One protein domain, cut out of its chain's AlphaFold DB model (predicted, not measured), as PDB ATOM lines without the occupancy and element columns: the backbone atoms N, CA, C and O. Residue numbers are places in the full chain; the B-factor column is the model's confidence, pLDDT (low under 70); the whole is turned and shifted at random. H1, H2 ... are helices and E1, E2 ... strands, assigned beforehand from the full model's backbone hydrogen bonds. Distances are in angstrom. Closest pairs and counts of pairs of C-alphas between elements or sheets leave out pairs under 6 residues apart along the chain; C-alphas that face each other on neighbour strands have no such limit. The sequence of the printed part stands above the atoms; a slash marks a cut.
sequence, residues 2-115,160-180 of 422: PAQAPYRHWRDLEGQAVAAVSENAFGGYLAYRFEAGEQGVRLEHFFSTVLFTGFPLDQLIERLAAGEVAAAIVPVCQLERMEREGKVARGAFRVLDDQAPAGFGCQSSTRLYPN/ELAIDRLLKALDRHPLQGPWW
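Overview. This is residues 2 to 115 and 160 to 180 of the 422 residues of the protein "Histidine kinase" of Aeromonas hydrophila (UniProt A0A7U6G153). With little regular structure, a small parallel sheet, order E2, E1, E3, is sandwiched between H2 and H3; H5 and its tail lie at one end. The 135 printed residues run H1 E1 H2 E2 H3 E3 H4 H5, mixed class, 52 in named elements; compact, radius of gyration 15.1 A, spans 52 by 34 by 27 A.

Arrangement. After H1, residues 10 to 13, find E1, residues 17 to 20; N 18 and O 49 of E2, residues 49 to 52, are 3.0 A apart, N 73 of E3, residues 71 to 73, and O 19 2.8 A. H2, residues 26 to 38, is on the sheet at height 11.4 A, H3, residues 58 to 65, on the opposite face at 8.5 A. H3 only just touches H4, residues 78 to 84, with 3 pairs of C-alphas within 8 A, Asp 58 and Met 82 closest at 7.5 A. H2 has 7 of 9 O i to N i+4 pairs within hydrogen-bond range.

Along the chain. Find C-alpha 10 at (-6.102, -23.772, -10.268); H5, residues 161 to 169, is 11.9 A from first to last C-alpha and ends with C-alpha 169 at (6.611, -38.448, -17.614).

Size, cuts and confidence. Residues 116 to 159 are not printed, a gap of 10.6 A; residues 174 to 177 are under 70.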
ATOM      1  N   PRO A   2     -13.126 -16.531 -15.613       94.75
ATOM      2  CA  PRO A   2     -13.765 -15.207 -15.548       94.75
ATOM      3  C   PRO A   2     -13.284 -14.382 -14.351       94.75
ATOM      4  O   PRO A   2     -13.231 -14.881 -13.229       94.75
ATOM      5  N   ALA A   3     -12.959 -13.107 -14.554       92.88
ATOM      6  CA  ALA A   3     -12.315 -12.283 -13.529       92.88
ATOM      7  C   ALA A   3     -13.183 -12.010 -12.284       92.88
ATOM      8  O   ALA A   3     -12.653 -11.627 -11.238       92.88
ATOM      9  N   GLN A   4     -14.493 -12.250 -12.335       91.25
ATOM     10  CA  GLN A   4     -15.378 -12.183 -11.164       91.25
ATOM     11  C   GLN A   4     -15.608 -13.525 -10.448       91.25
ATOM     12  O   GLN A   4     -16.182 -13.538  -9.365       91.25
ATOM     13  N   ALA A   5     -15.190 -14.656 -11.019       92.19
ATOM     14  CA  ALA A   5     -15.524 -15.963 -10.455       92.19
ATOM     15  C   ALA A   5     -14.719 -16.263  -9.159       92.19
ATOM     16  O   ALA A   5     -13.667 -15.652  -8.928       92.19
ATOM     17  N   PRO A   6     -15.189 -17.177  -8.287       91.00
ATOM     18  CA  PRO A   6     -14.634 -17.338  -6.938       91.00
ATOM     19  C   PRO A   6     -13.277 -18.059  -6.885       91.00
ATOM     20  O   PRO A   6     -12.582 -17.938  -5.882       91.00
ATOM     21  N   TYR A   7     -12.876 -18.769  -7.946       91.50
ATOM     22  CA  TYR A   7     -11.618 -19.526  -7.989       91.50
ATOM     23  C   TYR A   7     -10.400 -18.588  -8.111       91.50
ATOM     24  O   TYR A   7     -10.367 -17.673  -8.946       91.50
ATOM     25  N   ARG A   8      -9.397 -18.784  -7.253       89.88
ATOM     26  CA  ARG A   8      -8.163 -17.977  -7.217       89.88
ATOM     27  C   ARG A   8      -6.941 -18.800  -7.586       89.88
ATOM     28  O   ARG A   8      -6.044 -18.264  -8.232       89.88
ATOM     29  N   HIS A   9      -6.971 -20.081  -7.254       92.94
ATOM     30  CA  HIS A   9      -5.956 -21.059  -7.596       92.94
ATOM     31  C   HIS A   9      -6.536 -22.101  -8.543       92.94
ATOM     32  O   HIS A   9      -7.734 -22.397  -8.525       92.94
ATOM     33  N   TRP A  10      -5.687 -22.704  -9.366       91.88
ATOM     34  CA  TRP A  10      -6.102 -23.772 -10.268       91.88
ATOM     35  C   TRP A  10      -6.638 -24.988  -9.501       91.88
ATOM     36  O   TRP A  10      -7.516 -25.690  -9.999       91.88
ATOM     37  N   ARG A  11      -6.169 -25.201  -8.261       92.62
ATOM     38  CA  ARG A  11      -6.665 -26.250  -7.354       92.62
ATOM     39  C   ARG A  11      -8.134 -26.076  -6.972       92.62
ATOM     40  O   ARG A  11      -8.797 -27.067  -6.695       92.62
ATOM     41  N   ASP A  12      -8.659 -24.856  -7.022       93.69
ATOM     42  CA  ASP A  12     -10.064 -24.600  -6.705       93.69
ATOM     43  C   ASP A  12     -11.010 -25.091  -7.826       93.69
ATOM     44  O   ASP A  12     -12.227 -25.081  -7.662       93.69
ATOM     45  N   LEU A  13     -10.465 -25.516  -8.976       93.44
ATOM     46  CA  LEU A  13     -11.223 -26.046 -10.113       93.44
ATOM     47  C   LEU A  13     -11.549 -27.546  -9.991       93.44
ATOM     48  O   LEU A  13     -12.023 -28.143 -10.961       93.44
ATOM     49  N   GLU A  14     -11.302 -28.168  -8.836       94.69
ATOM     50  CA  GLU A  14     -11.670 -29.567  -8.600       94.69
ATOM     51  C   GLU A  14     -13.179 -29.777  -8.832       94.69
ATOM     52  O   GLU A  14     -14.028 -29.007  -8.374       94.69
ATOM     53  N   GLY A  15     -13.527 -30.796  -9.617       94.69
ATOM     54  CA  GLY A  15     -14.908 -31.092  -9.998       94.69
ATOM     55  C   GLY A  15     -15.544 -30.092 -10.974       94.69
ATOM     56  O   GLY A  15     -16.723 -30.234 -11.303       94.69
ATOM     57  N   GLN A  16     -14.804 -29.108 -11.487       95.44
ATOM     58  CA  GLN A  16     -15.316 -28.161 -12.479       95.44
ATOM     59  C   GLN A  16     -15.095 -28.653 -13.913       95.44
ATOM     60  O   GLN A  16     -14.184 -29.436 -14.186       95.44
ATOM     61  N   ALA A  17     -15.934 -28.177 -14.834       95.25
ATOM     62  CA  ALA A  17     -15.750 -28.406 -16.262       95.25
ATOM     63  C   ALA A  17     -14.731 -27.411 -16.825       95.25
ATOM     64  O   ALA A  17     -14.819 -26.207 -16.556       95.25
ATOM     65  N   VAL A  18     -13.784 -27.899 -17.627       96.31
ATOM     66  CA  VAL A  18     -12.764 -27.064 -18.277       96.31
ATOM     67  C   VAL A  18     -12.706 -27.320 -19.777       96.31
ATOM     68  O   VAL A  18     -12.994 -28.426 -20.224       96.31
ATOM     69  N   ALA A  19     -12.317 -26.318 -20.563       96.50
ATOM     70  CA  ALA A  19     -12.085 -26.473 -21.999       96.50
ATOM     71  C   ALA A  19     -10.587 -26.552 -22.328       96.50
ATOM     72  O   ALA A  19      -9.778 -25.865 -21.709       96.50
ATOM     73  N   ALA A  20     -10.217 -27.349 -23.328       96.44
ATOM     74  CA  ALA A  20      -8.870 -27.405 -23.896       96.44
ATOM     75  C   ALA A  20      -8.932 -27.699 -25.403       96.44
ATOM     76  O   ALA A  20      -9.928 -28.206 -25.906       96.44
ATOM     77  N   VAL A  21      -7.873 -27.399 -26.159       94.81
ATOM     78  CA  VAL A  21      -7.878 -27.612 -27.622       94.81
ATOM     79  C   VAL A  21      -7.889 -29.100 -28.002       94.81
ATOM     80  O   VAL A  21      -8.652 -29.522 -28.865       94.81
ATOM     81  N   SER A  22      -7.051 -29.916 -27.359       94.12
ATOM     82  CA  SER A  22      -6.943 -31.359 -27.591       94.12
ATOM     83  C   SER A  22      -6.196 -32.016 -26.433       94.12
ATOM     84  O   SER A  22      -5.320 -31.393 -25.831       94.12
ATOM     85  N   GLU A  23      -6.480 -33.292 -26.172       91.44
ATOM     86  CA  GLU A  23      -5.758 -34.108 -25.189       91.44
ATOM     87  C   GLU A  23      -4.264 -34.240 -25.533       91.44
ATOM     88  O   GLU A  23      -3.423 -34.387 -24.651       91.44
ATOM     89  N   ASN A  24      -3.926 -34.142 -26.822       89.00
ATOM     90  CA  ASN A  24      -2.565 -34.310 -27.337       89.00
ATOM     91  C   ASN A  24      -1.838 -32.979 -27.577       89.00
ATOM     92  O   ASN A  24      -0.731 -32.971 -28.115       89.00
ATOM     93  N   ALA A  25      -2.447 -31.843 -27.232       89.12
ATOM     94  CA  ALA A  25      -1.850 -30.540 -27.486       89.12
ATOM     95  C   ALA A  25      -0.784 -30.200 -26.441       89.12
ATOM     96  O   ALA A  25      -1.096 -30.002 -25.264       89.12
ATOM     97  N   PHE A  26       0.468 -30.096 -26.899       86.81
ATOM     98  CA  PHE A  26       1.617 -29.780 -26.052       86.81
ATOM     99  C   PHE A  26       1.457 -28.434 -25.336       86.81
ATOM    100  O   PHE A  26       1.370 -28.409 -24.112       86.81
ATOM    101  N   GLY A  27       1.324 -27.339 -26.095       81.56
ATOM    102  CA  GLY A  27       1.174 -25.972 -25.575       81.56
ATOM    103  C   GLY A  27      -0.178 -25.676 -24.919       81.56
ATOM    104  O   GLY A  27      -0.607 -24.534 -24.914       81.56
ATOM    105  N   GLY A  28      -0.884 -26.691 -24.428       89.38
ATOM    106  CA  GLY A  28      -2.165 -26.559 -23.749       89.38
ATOM    107  C   GLY A  28      -2.307 -27.649 -22.695       89.38
ATOM    108  O   GLY A  28      -1.677 -27.594 -21.640       89.38
ATOM    109  N   TYR A  29      -3.127 -28.659 -22.984       93.00
ATOM    110  CA  TYR A  29      -3.500 -29.674 -22.000       93.00
ATOM    111  C   TYR A  29      -2.311 -30.486 -21.468       93.00
ATOM    112  O   TYR A  29      -2.258 -30.746 -20.271       93.00
ATOM    113  N   LEU A  30      -1.341 -30.869 -22.309       92.94
ATOM    114  CA  LEU A  30      -0.207 -31.688 -21.857       92.94
ATOM    115  C   LEU A  30       0.752 -30.916 -20.941       92.94
ATOM    116  O   LEU A  30       1.160 -31.465 -19.920       92.94
ATOM    117  N   ALA A  31       1.080 -29.658 -21.267       92.44
ATOM    118  CA  ALA A  31       1.866 -28.788 -20.388       92.44
ATOM    119  C   ALA A  31       1.196 -28.639 -19.017       92.44
ATOM    120  O   ALA A  31       1.828 -28.858 -17.987       92.44
ATOM    121  N   TYR A  32      -0.111 -28.372 -19.002       93.31
ATOM    122  CA  TYR A  32      -0.863 -28.239 -17.759       93.31
ATOM    123  C   TYR A  32      -0.968 -29.564 -16.977       93.31
ATOM    124  O   TYR A  32      -0.787 -29.588 -15.761       93.31
ATOM    125  N   ARG A  33      -1.186 -30.695 -17.664       93.38
ATOM    126  CA  ARG A  33      -1.205 -32.046 -17.068       93.38
ATOM    127  C   ARG A  33       0.113 -32.403 -16.402       93.38
ATOM    128  O   ARG A  33       0.102 -33.007 -15.334       93.38
ATOM    129  N   PHE A  34       1.228 -32.029 -17.017       93.00
ATOM    130  CA  PHE A  34       2.545 -32.237 -16.439       93.00
ATOM    131  C   PHE A  34       2.742 -31.424 -15.155       93.00
ATOM    132  O   PHE A  34       3.139 -31.996 -14.144       93.00
ATOM    133  N   GLU A  35       2.390 -30.135 -15.151       92.06
ATOM    134  CA  GLU A  35       2.502 -29.301 -13.943       92.06
ATOM    135  C   GLU A  35       1.613 -29.799 -12.798       92.06
ATOM    136  O   GLU A  35       2.043 -29.837 -11.647       92.06
ATOM    137  N   ALA A  36       0.389 -30.238 -13.103       92.19
ATOM    138  CA  ALA A  36      -0.486 -30.852 -12.108       92.19
ATOM    139  C   ALA A  36       0.114 -32.157 -11.551       92.19
ATOM    140  O   ALA A  36       0.092 -32.379 -10.336       92.19
ATOM    141  N   GLY A  37       0.704 -32.986 -12.421       92.06
ATOM    142  CA  GLY A  37       1.369 -34.237 -12.057       92.06
ATOM    143  C   GLY A  37       2.579 -34.037 -11.141       92.06
ATOM    144  O   GLY A  37       2.713 -34.760 -10.154       92.06
ATOM    145  N   GLU A  38       3.400 -33.014 -11.396       90.88
ATOM    146  CA  GLU A  38       4.525 -32.626 -10.524       90.88
ATOM    147  C   GLU A  38       4.056 -32.229  -9.114       90.88
ATOM    148  O   GLU A  38       4.786 -32.393  -8.138       90.88
ATOM    149  N   GLN A  39       2.810 -31.763  -8.981       90.00
ATOM    150  CA  GLN A  39       2.177 -31.464  -7.694       90.00
ATOM    151  C   GLN A  39       1.322 -32.616  -7.134       90.00
ATOM    152  O   GLN A  39       0.514 -32.407  -6.220       90.00
ATOM    153  N   GLY A  40       1.474 -33.826  -7.682       91.00
ATOM    154  CA  GLY A  40       0.792 -35.041  -7.233       91.00
ATOM    155  C   GLY A  40      -0.681 -35.142  -7.638       91.00
ATOM    156  O   GLY A  40      -1.401 -35.977  -7.087       91.00
ATOM    157  N   VAL A  41      -1.153 -34.316  -8.576       91.12
ATOM    158  CA  VAL A  41      -2.552 -34.294  -9.024       91.12
ATOM    159  C   VAL A  41      -2.691 -34.966 -10.388       91.12
ATOM    160  O   VAL A  41      -2.013 -34.621 -11.352       91.12
ATOM    161  N   ARG A  42      -3.619 -35.924 -10.483       89.81
ATOM    162  CA  ARG A  42      -3.964 -36.618 -11.733       89.81
ATOM    163  C   ARG A  42      -5.199 -35.988 -12.362       89.81
ATOM    164  O   ARG A  42      -6.304 -36.161 -11.845       89.81
ATOM    165  N   LEU A  43      -5.013 -35.266 -13.470       88.56
ATOM    166  CA  LEU A  43      -6.088 -34.495 -14.103       88.56
ATOM    167  C   LEU A  43      -7.259 -35.342 -14.601       88.56
ATOM    168  O   LEU A  43      -8.375 -34.836 -14.663       88.56
ATOM    169  N   GLU A  44      -7.031 -36.625 -14.893       82.56
ATOM    170  CA  GLU A  44      -8.053 -37.561 -15.375       82.56
ATOM    171  C   GLU A  44      -9.233 -37.706 -14.401       82.56
ATOM    172  O   GLU A  44     -10.322 -38.083 -14.817       82.56
ATOM    173  N   HIS A  45      -9.011 -37.405 -13.116       87.88
ATOM    174  CA  HIS A  45     -10.024 -37.487 -12.060       87.88
ATOM    175  C   HIS A  45     -10.233 -36.155 -11.329       87.88
ATOM    176  O   HIS A  45     -10.992 -36.107 -10.366       87.88
ATOM    177  N   PHE A  46      -9.529 -35.097 -11.735       94.19
ATOM    178  CA  PHE A  46      -9.550 -33.809 -11.041       94.19
ATOM    179  C   PHE A  46     -10.706 -32.924 -11.516       94.19
ATOM    180  O   PHE A  46     -11.417 -32.334 -10.709       94.19
ATOM    181  N   PHE A  47     -10.914 -32.845 -12.830       95.12
ATOM    182  CA  PHE A  47     -12.029 -32.111 -13.427       95.12
ATOM    183  C   PHE A  47     -13.255 -33.013 -13.566       95.12
ATOM    184  O   PHE A  47     -13.116 -34.217 -13.772       95.12
ATOM    185  N   SER A  48     -14.463 -32.442 -13.521       94.88
ATOM    186  CA  SER A  48     -15.674 -33.228 -13.818       94.88
ATOM    187  C   SER A  48     -15.755 -33.608 -15.291       94.88
ATOM    188  O   SER A  48     -16.243 -34.684 -15.630       94.88
ATOM    189  N   THR A  49     -15.289 -32.734 -16.184       94.75
ATOM    190  CA  THR A  49     -15.177 -32.990 -17.623       94.75
ATOM    191  C   THR A  49     -14.136 -32.058 -18.239       94.75
ATOM    192  O   THR A  49     -14.052 -30.883 -17.875       94.75
ATOM    193  N   VAL A  50     -13.372 -32.570 -19.208       95.06
ATOM    194  CA  VAL A  50     -12.500 -31.770 -20.077       95.06
ATOM    195  C   VAL A  50     -13.113 -31.735 -21.476       95.06
ATOM    196  O   VAL A  50     -13.162 -32.752 -22.166       95.06
ATOM    197  N   LEU A  51     -13.611 -30.571 -21.891       94.88
ATOM    198  CA  LEU A  51     -14.188 -30.349 -23.211       94.88
ATOM    199  C   LEU A  51     -13.080 -30.040 -24.221       94.88
ATOM    200  O   LEU A  51     -12.462 -28.975 -24.164       94.88
ATOM    201  N   PHE A  52     -12.859 -30.948 -25.170       96.12
ATOM    202  CA  PHE A  52     -11.911 -30.731 -26.260       96.12
ATOM    203  C   PHE A  52     -12.589 -30.073 -27.463       96.12
ATOM    204  O   PHE A  52     -13.424 -30.695 -28.116       96.12
ATOM    205  N   THR A  53     -12.244 -28.818 -27.755       93.81
ATOM    206  CA  THR A  53     -12.941 -28.019 -28.781       93.81
ATOM    207  C   THR A  53     -12.308 -28.099 -30.170       93.81
ATOM    208  O   THR A  53     -12.977 -27.823 -31.159       93.81
ATOM    209  N   GLY A  54     -11.030 -28.474 -30.267       92.31
ATOM    210  CA  GLY A  54     -10.257 -28.323 -31.498       92.31
ATOM    211  C   GLY A  54      -9.940 -26.857 -31.818       92.31
ATOM    212  O   GLY A  54      -9.985 -25.989 -30.945       92.31
ATOM    213  N   PHE A  55      -9.569 -26.600 -33.073       90.62
ATOM    214  CA  PHE A  55      -9.312 -25.253 -33.593       90.62
ATOM    215  C   PHE A  55     -10.607 -24.609 -34.121       90.62
ATOM    216  O   PHE A  55     -11.462 -25.335 -34.632       90.62
ATOM    217  N   PRO A  56     -10.737 -23.266 -34.092       92.62
ATOM    218  CA  PRO A  56      -9.737 -22.267 -33.681       92.62
ATOM    219  C   PRO A  56      -9.578 -22.132 -32.156       92.62
ATOM    220  O   PRO A  56     -10.497 -22.422 -31.398       92.62
ATOM    221  N   LEU A  57      -8.406 -21.657 -31.704       92.19
ATOM    222  CA  LEU A  57      -8.088 -21.511 -30.271       92.19
ATOM    223  C   LEU A  57      -9.002 -20.513 -29.548       92.19
ATOM    224  O   LEU A  57      -9.296 -20.697 -28.370       92.19
ATOM    225  N   ASP A  58      -9.467 -19.487 -30.258       94.25
ATOM    226  CA  ASP A  58     -10.335 -18.430 -29.734       94.25
ATOM    227  C   ASP A  58     -11.632 -18.997 -29.122       94.25
ATOM    228  O   ASP A  58     -12.105 -18.501 -28.097       94.25
ATOM    229  N   GLN A  59     -12.129 -20.122 -29.661       94.38
ATOM    230  CA  GLN A  59     -13.335 -20.798 -29.179       94.38
ATOM    231  C   GLN A  59     -13.231 -21.220 -27.703       94.38
ATOM    232  O   GLN A  59     -14.238 -21.288 -26.999       94.38
ATOM    233  N   LEU A  60     -12.020 -21.490 -27.206       95.50
ATOM    234  CA  LEU A  60     -11.800 -21.847 -25.804       95.50
ATOM    235  C   LEU A  60     -12.202 -20.710 -24.860       95.50
ATOM    236  O   LEU A  60     -12.810 -20.956 -23.818       95.50
ATOM    237  N   ILE A  61     -11.881 -19.469 -25.233       95.50
ATOM    238  CA  ILE A  61     -12.208 -18.279 -24.441       95.50
ATOM    239  C   ILE A  61     -13.657 -17.852 -24.692       95.50
ATOM    240  O   ILE A  61     -14.330 -17.432 -23.757       95.50
ATOM    241  N   GLU A  62     -14.184 -18.034 -25.903       94.12
ATOM    242  CA  GLU A  62     -15.599 -17.775 -26.206       94.12
ATOM    243  C   GLU A  62     -16.542 -18.676 -25.393       94.12
ATOM    244  O   GLU A  62     -17.491 -18.185 -24.785       94.12
ATOM    245  N   ARG A  63     -16.252 -19.980 -25.291       94.44
ATOM    246  CA  ARG A  63     -17.036 -20.909 -24.451       94.44
ATOM    247  C   ARG A  63     -16.922 -20.593 -22.964       94.44
ATOM    248  O   ARG A  63     -17.891 -20.735 -22.219       94.44
ATOM    249  N   LEU A  64     -15.749 -20.127 -22.535       95.75
ATOM    250  CA  LEU A  64     -15.546 -19.615 -21.184       95.75
ATOM    251  C   LEU A  64     -16.381 -18.347 -20.932       95.75
ATOM    252  O   LEU A  64     -16.967 -18.209 -19.862       95.75
ATOM    253  N   ALA A  65     -16.461 -17.441 -21.911       94.12
ATOM    254  CA  ALA A  65     -17.287 -16.235 -21.858       94.12
ATOM    255  C   ALA A  65     -18.786 -16.568 -21.790       94.12
ATOM    256  O   ALA A  65     -19.528 -15.922 -21.055       94.12
ATOM    257  N   ALA A  66     -19.211 -17.602 -22.524       94.00
ATOM    258  CA  ALA A  66     -20.581 -18.110 -22.536       94.00
ATOM    259  C   ALA A  66     -20.976 -18.858 -21.248       94.00
ATOM    260  O   ALA A  66     -22.148 -19.183 -21.064       94.00
ATOM    261  N   GLY A  67     -20.023 -19.132 -20.348       93.44
ATOM    262  CA  GLY A  67     -20.270 -19.849 -19.098       93.44
ATOM    263  C   GLY A  67     -20.471 -21.358 -19.264       93.44
ATOM    264  O   GLY A  67     -20.968 -22.005 -18.347       93.44
ATOM    265  N   GLU A  68     -20.082 -21.937 -20.406       94.88
ATOM    266  CA  GLU A  68     -20.178 -23.387 -20.652       94.88
ATOM    267  C   GLU A  68     -19.167 -24.193 -19.823       94.88
ATOM    268  O   GLU A  68     -19.379 -25.368 -19.526       94.88
ATOM    269  N   VAL A  69     -18.051 -23.561 -19.462       96.12
ATOM    270  CA  VAL A  69     -16.963 -24.133 -18.664       96.12
ATOM    271  C   VAL A  69     -16.506 -23.124 -17.611       96.12
ATOM    272  O   VAL A  69     -16.616 -21.916 -17.806       96.12
ATOM    273  N   ALA A  70     -15.959 -23.604 -16.493       95.81
ATOM    274  CA  ALA A  70     -15.459 -22.747 -15.415       95.81
ATOM    275  C   ALA A  70     -14.072 -22.154 -15.722       95.81
ATOM    276  O   ALA A  70     -13.724 -21.060 -15.262       95.81
ATOM    277  N   ALA A  71     -13.263 -22.876 -16.502       96.44
ATOM    278  CA  ALA A  71     -11.941 -22.449 -16.940       96.44
ATOM    279  C   ALA A  71     -11.616 -22.980 -18.341       96.44
ATOM    280  O   ALA A  71     -12.210 -23.944 -18.817       96.44
ATOM    281  N   ALA A  72     -10.645 -22.350 -18.996       96.62
ATOM    282  CA  ALA A  72     -10.114 -22.786 -20.278       96.62
ATOM    283  C   ALA A  72      -8.588 -22.864 -20.191       96.62
ATOM    284  O   ALA A  72      -7.951 -21.941 -19.685       96.62
ATOM    285  N   ILE A  73      -8.026 -23.967 -20.678       96.44
ATOM    286  CA  ILE A  73      -6.592 -24.197 -20.828       96.44
ATOM    287  C   ILE A  73      -6.227 -23.775 -22.249       96.44
ATOM    288  O   ILE A  73      -6.577 -24.453 -23.219       96.44
ATOM    289  N   VAL A  74      -5.536 -22.645 -22.365       95.00
ATOM    290  CA  VAL A  74      -5.158 -22.024 -23.640       95.00
ATOM    291  C   VAL A  74      -3.636 -21.921 -23.756       95.00
ATOM    292  O   VAL A  74      -2.962 -21.855 -22.726       95.00
ATOM    293  N   PRO A  75      -3.080 -21.883 -24.980       93.12
ATOM    294  CA  PRO A  75      -1.673 -21.558 -25.168       93.12
ATOM    295  C   PRO A  75      -1.301 -20.201 -24.579       93.12
ATOM    296  O   PRO A  75      -2.117 -19.277 -24.547       93.12
ATOM    297  N   VAL A  76      -0.052 -20.085 -24.126       91.69
ATOM    298  CA  VAL A  76       0.494 -18.833 -23.591       91.69
ATOM    299  C   VAL A  76       0.319 -17.692 -24.602       91.69
ATOM    300  O   VAL A  76       0.383 -17.921 -25.810       91.69
ATOM    301  N   CYS A  77       0.066 -16.476 -24.112       90.69
ATOM    302  CA  CYS A  77      -0.232 -15.273 -24.905       90.69
ATOM    303  C   CYS A  77      -1.566 -15.260 -25.674       90.69
ATOM    304  O   CYS A  77      -1.917 -14.231 -26.252       90.69
ATOM    305  N   GLN A  78      -2.340 -16.353 -25.700       92.94
ATOM    306  CA  GLN A  78      -3.602 -16.403 -26.449       92.94
ATOM    307  C   GLN A  78      -4.647 -15.409 -25.911       92.94
ATOM    308  O   GLN A  78      -5.345 -14.777 -26.703       92.94
ATOM    309  N   LEU A  79      -4.756 -15.257 -24.584       94.50
ATOM    310  CA  LEU A  79      -5.689 -14.310 -23.962       94.50
ATOM    311  C   LEU A  79      -5.291 -12.868 -24.291       94.50
ATOM    312  O   LEU A  79      -6.107 -12.104 -24.798       94.50
ATOM    313  N   GLU A  80      -4.025 -12.524 -24.070       93.38
ATOM    314  CA  GLU A  80      -3.478 -11.194 -24.329       93.38
ATOM    315  C   GLU A  80      -3.598 -10.819 -25.809       93.38
ATOM    316  O   GLU A  80      -3.885  -9.667 -26.136       93.38
ATOM    317  N   ARG A  81      -3.425 -11.784 -26.722       91.38
ATOM    318  CA  ARG A  81      -3.649 -11.565 -28.154       91.38
ATOM    319  C   ARG A  81      -5.112 -11.233 -28.447       91.38
ATOM    320  O   ARG A  81      -5.373 -10.245 -29.127       91.38
ATOM    321  N   MET A  82      -6.063 -11.992 -27.900       94.38
ATOM    322  CA  MET A  82      -7.495 -11.703 -28.073       94.38
ATOM    323  C   MET A  82      -7.900 -10.350 -27.467       94.38
ATOM    324  O   MET A  82      -8.774  -9.675 -28.013       94.38
ATOM    325  N   GLU A  83      -7.249  -9.916 -26.384       94.12
ATOM    326  CA  GLU A  83      -7.419  -8.568 -25.828       94.12
ATOM    327  C   GLU A  83      -6.840  -7.476 -26.747       94.12
ATOM    328  O   GLU A  83      -7.467  -6.431 -26.919       94.12
ATOM    329  N   ARG A  84      -5.665  -7.696 -27.364       90.94
ATOM    330  CA  ARG A  84      -5.070  -6.760 -28.345       90.94
ATOM    331  C   ARG A  84      -5.911  -6.633 -29.614       90.94
ATOM    332  O   ARG A  84      -6.038  -5.537 -30.149       90.94
ATOM    333  N   GLU A  85      -6.498  -7.735 -30.067       92.12
ATOM    334  CA  GLU A  85      -7.399  -7.783 -31.226       92.12
ATOM    335  C   GLU A  85      -8.796  -7.209 -30.927       92.12
ATOM    336  O   GLU A  85      -9.609  -7.069 -31.837       92.12
ATOM    337  N   GLY A  86      -9.102  -6.888 -29.664       94.00
ATOM    338  CA  GLY A  86     -10.408  -6.367 -29.254       94.00
ATOM    339  C   GLY A  86     -11.531  -7.411 -29.224       94.00
ATOM    340  O   GLY A  86     -12.695  -7.042 -29.086       94.00
ATOM    341  N   LYS A  87     -11.207  -8.707 -29.320       93.94
ATOM    342  CA  LYS A  87     -12.179  -9.813 -29.211       93.94
ATOM    343  C   LYS A  87     -12.656 -10.032 -27.776       93.94
ATOM    344  O   LYS A  87     -13.740 -10.564 -27.556       93.94
ATOM    345  N   VAL A  88     -11.840  -9.639 -26.799       94.88
ATOM    346  CA  VAL A  88     -12.102  -9.795 -25.366       94.88
ATOM    347  C   VAL A  88     -11.789  -8.486 -24.649       94.88
ATOM    348  O   VAL A  88     -10.770  -7.852 -24.913       94.88
ATOM    349  N   ALA A  89     -12.661  -8.071 -23.727       94.62
ATOM    350  CA  ALA A  89     -12.412  -6.893 -22.903       94.62
ATOM    351  C   ALA A  89     -11.255  -7.149 -21.925       94.62
ATOM    352  O   ALA A  89     -11.221  -8.184 -21.256       94.62
ATOM    353  N   ARG A  90     -10.334  -6.182 -21.807       92.94
ATOM    354  CA  ARG A  90      -9.198  -6.285 -20.883       92.94
ATOM    355  C   ARG A  90      -9.665  -6.555 -19.459       92.94
ATOM    356  O   ARG A  90     -10.507  -5.829 -18.933       92.94
ATOM    357  N   GLY A  91      -9.096  -7.585 -18.840       91.88
ATOM    358  CA  GLY A  91      -9.432  -7.970 -17.469       91.88
ATOM    359  C   GLY A  91     -10.786  -8.670 -17.318       91.88
ATOM    360  O   GLY A  91     -11.217  -8.886 -16.189       91.88
ATOM    361  N   ALA A  92     -11.453  -9.063 -18.412       94.62
ATOM    362  CA  ALA A  92     -12.641  -9.923 -18.350       94.62
ATOM    363  C   ALA A  92     -12.309 -11.335 -17.839       94.62
ATOM    364  O   ALA A  92     -13.138 -11.994 -17.206       94.62
ATOM    365  N   PHE A  93     -11.077 -11.791 -18.070       96.31
ATOM    366  CA  PHE A  93     -10.566 -13.067 -17.588       96.31
ATOM    367  C   PHE A  93      -9.277 -12.871 -16.794       96.31
ATOM    368  O   PHE A  93      -8.506 -11.951 -17.050       96.31
ATOM    369  N   ARG A  94      -9.039 -13.771 -15.839       94.88
ATOM    370  CA  ARG A  94      -7.766 -13.924 -15.134       94.88
ATOM    371  C   ARG A  94      -7.081 -15.234 -15.519       94.88
ATOM    372  O   ARG A  94      -7.759 -16.249 -15.753       94.88
ATOM    373  N   VAL A  95      -5.754 -15.203 -15.497       95.38
ATOM    374  CA  VAL A  95      -4.897 -16.392 -15.444       95.38
ATOM    375  C   VAL A  95      -4.762 -16.818 -13.979       95.38
ATOM    376  O   VAL A  95      -4.758 -15.977 -13.082       95.38
ATOM    377  N   LEU A  96      -4.765 -18.126 -13.724       95.00
ATOM    378  CA  LEU A  96      -4.633 -18.683 -12.374       95.00
ATOM    379  C   LEU A  96      -3.169 -19.026 -12.114       95.00
ATOM    380  O   LEU A  96      -2.518 -19.537 -13.020       95.00
ATOM    381  N   ASP A  97      -2.676 -18.775 -10.903       93.75
ATOM    382  CA  ASP A  97      -1.309 -19.124 -10.486       93.75
ATOM    383  C   ASP A  97      -0.239 -18.698 -11.502       93.75
ATOM    384  O   ASP A  97       0.557 -19.510 -11.974       93.75
ATOM    385  N   ASP A  98      -0.272 -17.414 -11.877       93.06
ATOM    386  CA  ASP A  98       0.693 -16.850 -12.815       93.06
ATOM    387  C   ASP A  98       2.124 -17.016 -12.288       93.06
ATOM    388  O   ASP A  98       2.470 -16.582 -11.188       93.06
ATOM    389  N   GLN A  99       2.943 -17.668 -13.102       92.81
ATOM    390  CA  GLN A  99       4.352 -17.942 -12.860       92.81
ATOM    391  C   GLN A  99       5.220 -17.533 -14.056       92.81
ATOM    392  O   GLN A  99       6.346 -18.014 -14.215       92.81
ATOM    393  N   ALA A 100       4.705 -16.650 -14.916       91.81
ATOM    394  CA  ALA A 100       5.484 -16.047 -15.984       91.81
ATOM    395  C   ALA A 100       6.749 -15.349 -15.427       91.81
ATOM    396  O   ALA A 100       6.681 -14.654 -14.409       91.81
ATOM    397  N   PRO A 101       7.920 -15.498 -16.080       90.19
ATOM    398  CA  PRO A 101       9.121 -14.766 -15.693       90.19
ATOM    399  C   PRO A 101       8.902 -13.250 -15.733       90.19
ATOM    400  O   PRO A 101       8.199 -12.735 -16.602       90.19
ATOM    401  N   ALA A 102       9.562 -12.516 -14.837       87.19
ATOM    402  CA  ALA A 102       9.489 -11.059 -14.829       87.19
ATOM    403  C   ALA A 102       9.909 -10.473 -16.191       87.19
ATOM    404  O   ALA A 102      10.962 -10.818 -16.729       87.19
ATOM    405  N   GLY A 103       9.084  -9.579 -16.740       83.00
ATOM    406  CA  GLY A 103       9.301  -8.980 -18.061       83.00
ATOM    407  C   GLY A 103       8.798  -9.821 -19.241       83.00
ATOM    408  O   GLY A 103       8.873  -9.355 -20.376       83.00
ATOM    409  N   PHE A 104       8.254 -11.020 -19.005       84.12
ATOM    410  CA  PHE A 104       7.529 -11.766 -20.029       84.12
ATOM    411  C   PHE A 104       6.154 -11.113 -20.258       84.12
ATOM    412  O   PHE A 104       5.412 -10.859 -19.314       84.12
ATOM    413  N   GLY A 105       5.829 -10.781 -21.511       85.31
ATOM    414  CA  GLY A 105       4.670  -9.943 -21.860       85.31
ATOM    415  C   GLY A 105       3.293 -10.608 -21.736       85.31
ATOM    416  O   GLY A 105       2.294  -9.981 -22.079       85.31
ATOM    417  N   CYS A 106       3.235 -11.859 -21.280       91.31
ATOM    418  CA  CYS A 106       2.016 -12.648 -21.133       91.31
ATOM    419  C   CYS A 106       2.031 -13.385 -19.796       91.31
ATOM    420  O   CYS A 106       3.100 -13.692 -19.272       91.31
ATOM    421  N   GLN A 107       0.860 -13.725 -19.276       93.38
ATOM    422  CA  GLN A 107       0.734 -14.533 -18.064       93.38
ATOM    423  C   GLN A 107       0.746 -16.031 -18.403       93.38
ATOM    424  O   GLN A 107       0.317 -16.444 -19.484       93.38
ATOM    425  N   SER A 108       1.229 -16.870 -17.483       94.31
ATOM    426  CA  SER A 108       1.304 -18.323 -17.676       94.31
ATOM    427  C   SER A 108       1.144 -19.095 -16.371       94.31
ATOM    428  O   SER A 108       1.907 -18.904 -15.433       94.31
ATOM    429  N   SER A 109       0.213 -20.053 -16.352       93.88
ATOM    430  CA  SER A 109       0.035 -21.007 -15.246       93.88
ATOM    431  C   SER A 109       1.022 -22.179 -15.281       93.88
ATOM    432  O   SER A 109       1.090 -22.952 -14.331       93.88
ATOM    433  N   THR A 110       1.777 -22.362 -16.368       93.00
ATOM    434  CA  THR A 110       2.783 -23.431 -16.530       93.00
ATOM    435  C   THR A 110       4.178 -22.839 -16.697       93.00
ATOM    436  O   THR A 110       4.314 -21.663 -17.058       93.00
ATOM    437  N   ARG A 111       5.230 -23.650 -16.525       90.94
ATOM    438  CA  ARG A 111       6.559 -23.258 -17.002       90.94
ATOM    439  C   ARG A 111       6.513 -23.002 -18.508       90.94
ATOM    440  O   ARG A 111       5.698 -23.586 -19.230       90.94
ATOM    441  N   LEU A 112       7.390 -22.122 -18.976       89.31
ATOM    442  CA  LEU A 112       7.519 -21.839 -20.399       89.31
ATOM    443  C   LEU A 112       8.313 -22.954 -21.081       89.31
ATOM    444  O   LEU A 112       9.314 -23.441 -20.554       89.31
ATOM    445  N   TYR A 113       7.865 -23.323 -22.274       88.06
ATOM    446  CA  TYR A 113       8.544 -24.269 -23.146       88.06
ATOM    447  C   TYR A 113       8.978 -23.560 -24.430       88.06
ATOM    448  O   TYR A 113       8.370 -22.546 -24.792       88.06
ATOM    449  N   PRO A 114      10.015 -24.068 -25.122       86.00
ATOM    450  CA  PRO A 114      10.380 -23.570 -26.440       86.00
ATOM    451  C   PRO A 114       9.165 -23.537 -27.372       86.00
ATOM    452  O   PRO A 114       8.325 -24.439 -27.348       86.00
ATOM    453  N   ASN A 115       9.065 -22.469 -28.162       84.94
ATOM    454  CA  ASN A 115       8.023 -22.330 -29.175       84.94
ATOM    455  C   ASN A 115       8.383 -23.185 -30.412       84.94
ATOM    456  O   ASN A 115       9.130 -24.156 -30.316       84.94
ATOM    457  N   GLU A 160      15.794 -29.068 -25.564       84.25
ATOM    458  CA  GLU A 160      14.552 -29.855 -25.648       84.25
ATOM    459  C   GLU A 160      14.365 -30.812 -24.452       84.25
ATOM    460  O   GLU A 160      13.397 -31.566 -24.381       84.25
ATOM    461  N   LEU A 161      15.281 -30.795 -23.472       85.75
ATOM    462  CA  LEU A 161      15.251 -31.698 -22.320       85.75
ATOM    463  C   LEU A 161      13.980 -31.526 -21.479       85.75
ATOM    464  O   LEU A 161      13.482 -32.496 -20.912       85.75
ATOM    465  N   ALA A 162      13.445 -30.306 -21.394       85.31
ATOM    466  CA  ALA A 162      12.190 -30.048 -20.692       85.31
ATOM    467  C   ALA A 162      10.995 -30.711 -21.398       85.31
ATOM    468  O   ALA A 162      10.137 -31.284 -20.726       85.31
ATOM    469  N   ILE A 163      10.972 -30.685 -22.737       86.81
ATOM    470  CA  ILE A 163       9.942 -31.343 -23.552       86.81
ATOM    471  C   ILE A 163      10.083 -32.864 -23.450       86.81
ATOM    472  O   ILE A 163       9.104 -33.558 -23.186       86.81
ATOM    473  N   ASP A 164      11.306 -33.382 -23.583       86.31
ATOM    474  CA  ASP A 164      11.615 -34.810 -23.455       86.31
ATOM    475  C   ASP A 164      11.192 -35.368 -22.087       86.31
ATOM    476  O   ASP A 164      10.512 -36.393 -22.017       86.31
ATOM    477  N   ARG A 165      11.522 -34.663 -20.995       86.25
ATOM    478  CA  ARG A 165      11.090 -35.031 -19.637       86.25
ATOM    479  C   ARG A 165       9.572 -35.044 -19.506       86.25
ATOM    480  O   ARG A 165       9.042 -36.012 -18.971       86.25
ATOM    481  N   LEU A 166       8.889 -34.015 -20.011       88.88
ATOM    482  CA  LEU A 166       7.428 -33.948 -19.984       88.88
ATOM    483  C   LEU A 166       6.810 -35.128 -20.737       88.88
ATOM    484  O   LEU A 166       5.969 -35.838 -20.191       88.88
ATOM    485  N   LEU A 167       7.237 -35.372 -21.978       88.12
ATOM    486  CA  LEU A 167       6.675 -36.444 -22.800       88.12
ATOM    487  C   LEU A 167       6.954 -37.824 -22.200       88.12
ATOM    488  O   LEU A 167       6.076 -38.683 -22.251       88.12
ATOM    489  N   LYS A 168       8.131 -38.033 -21.596       84.81
ATOM    490  CA  LYS A 168       8.456 -39.272 -20.870       84.81
ATOM    491  C   LYS A 168       7.614 -39.455 -19.617       84.81
ATOM    492  O   LYS A 168       7.171 -40.567 -19.369       84.81
ATOM    493  N   ALA A 169       7.405 -38.394 -18.840       84.06
ATOM    494  CA  ALA A 169       6.611 -38.448 -17.614       84.06
ATOM    495  C   ALA A 169       5.123 -38.709 -17.891       84.06
ATOM    496  O   ALA A 169       4.438 -39.304 -17.068       84.06
ATOM    497  N   LEU A 170       4.626 -38.280 -19.054       84.69
ATOM    498  CA  LEU A 170       3.242 -38.494 -19.477       84.69
ATOM    499  C   LEU A 170       3.029 -39.788 -20.287       84.69
ATOM    500  O   LEU A 170       1.929 -39.969 -20.815       84.69
ATOM    501  N   ASP A 171       4.049 -40.649 -20.414       80.62
ATOM    502  CA  ASP A 171       4.057 -41.848 -21.273       80.62
ATOM    503  C   ASP A 171       3.662 -41.551 -22.739       80.62
ATOM    504  O   ASP A 171       2.992 -42.333 -23.413       80.62
ATOM    505  N   ARG A 172       4.045 -40.372 -23.249       78.31
ATOM    506  CA  ARG A 172       3.788 -39.913 -24.629       78.31
ATOM    507  C   ARG A 172       5.065 -39.765 -25.458       78.31
ATOM    508  O   ARG A 172       5.021 -39.210 -26.555       78.31
ATOM    509  N   HIS A 173       6.208 -40.238 -24.963       76.06
ATOM    510  CA  HIS A 173       7.462 -40.122 -25.693       76.06
ATOM    511  C   HIS A 173       7.460 -41.048 -26.933       76.06
ATOM    512  O   HIS A 173       7.229 -42.246 -26.777       76.06
ATOM    513  N   PRO A 174       7.792 -40.571 -28.152       66.62
ATOM    514  CA  PRO A 174       7.704 -41.371 -29.387       66.62
ATOM    515  C   PRO A 174       8.502 -42.686 -29.376       66.62
ATOM    516  O   PRO A 174       8.157 -43.632 -30.076       66.62
ATOM    517  N   LEU A 175       9.577 -42.746 -28.582       65.69
ATOM    518  CA  LEU A 175      10.416 -43.943 -28.410       65.69
ATOM    519  C   LEU A 175       9.940 -44.895 -27.292       65.69
ATOM    520  O   LEU A 175      10.481 -45.992 -27.168       65.69
ATOM    521  N   GLN A 176       8.954 -44.509 -26.477       63.81
ATOM    522  CA  GLN A 176       8.324 -45.390 -25.487       63.81
ATOM    523  C   GLN A 176       7.232 -46.215 -26.184       63.81
ATOM    524  O   GLN A 176       6.043 -45.920 -26.116       63.81
ATOM    525  N   GLY A 177       7.654 -47.249 -26.912       65.88
ATOM    526  CA  GLY A 177       6.745 -48.264 -27.439       65.88
ATOM    527  C   GLY A 177       6.331 -49.264 -26.349       65.88
ATOM    528  O   GLY A 177       7.071 -49.463 -25.382       65.88
ATOM    529  N   PRO A 178       5.185 -49.951 -26.493       72.81
ATOM    530  CA  PRO A 178       4.825 -51.049 -25.607       72.81
ATOM    531  C   PRO A 178       5.941 -52.096 -25.525       72.81
ATOM    532  O   PRO A 178       6.514 -52.485 -26.545       72.81
ATOM    533  N   TRP A 179       6.202 -52.626 -24.328       76.00
ATOM    534  CA  TRP A 179       7.257 -53.623 -24.095       76.00
ATOM    535  C   TRP A 179       7.163 -54.848 -25.027       76.00
ATOM    536  O   TRP A 179       8.181 -55.451 -25.370       76.00
ATOM    537  N   TRP A 180       5.956 -55.196 -25.492       76.06
ATOM    538  CA  TRP A 180       5.738 -56.317 -26.407       76.06
ATOM    539  C   TRP A 180       6.375 -56.096 -27.786       76.06
ATOM    540  O   TRP A 180       6.814 -57.062 -28.405       76.06
TER     541      TRP A 180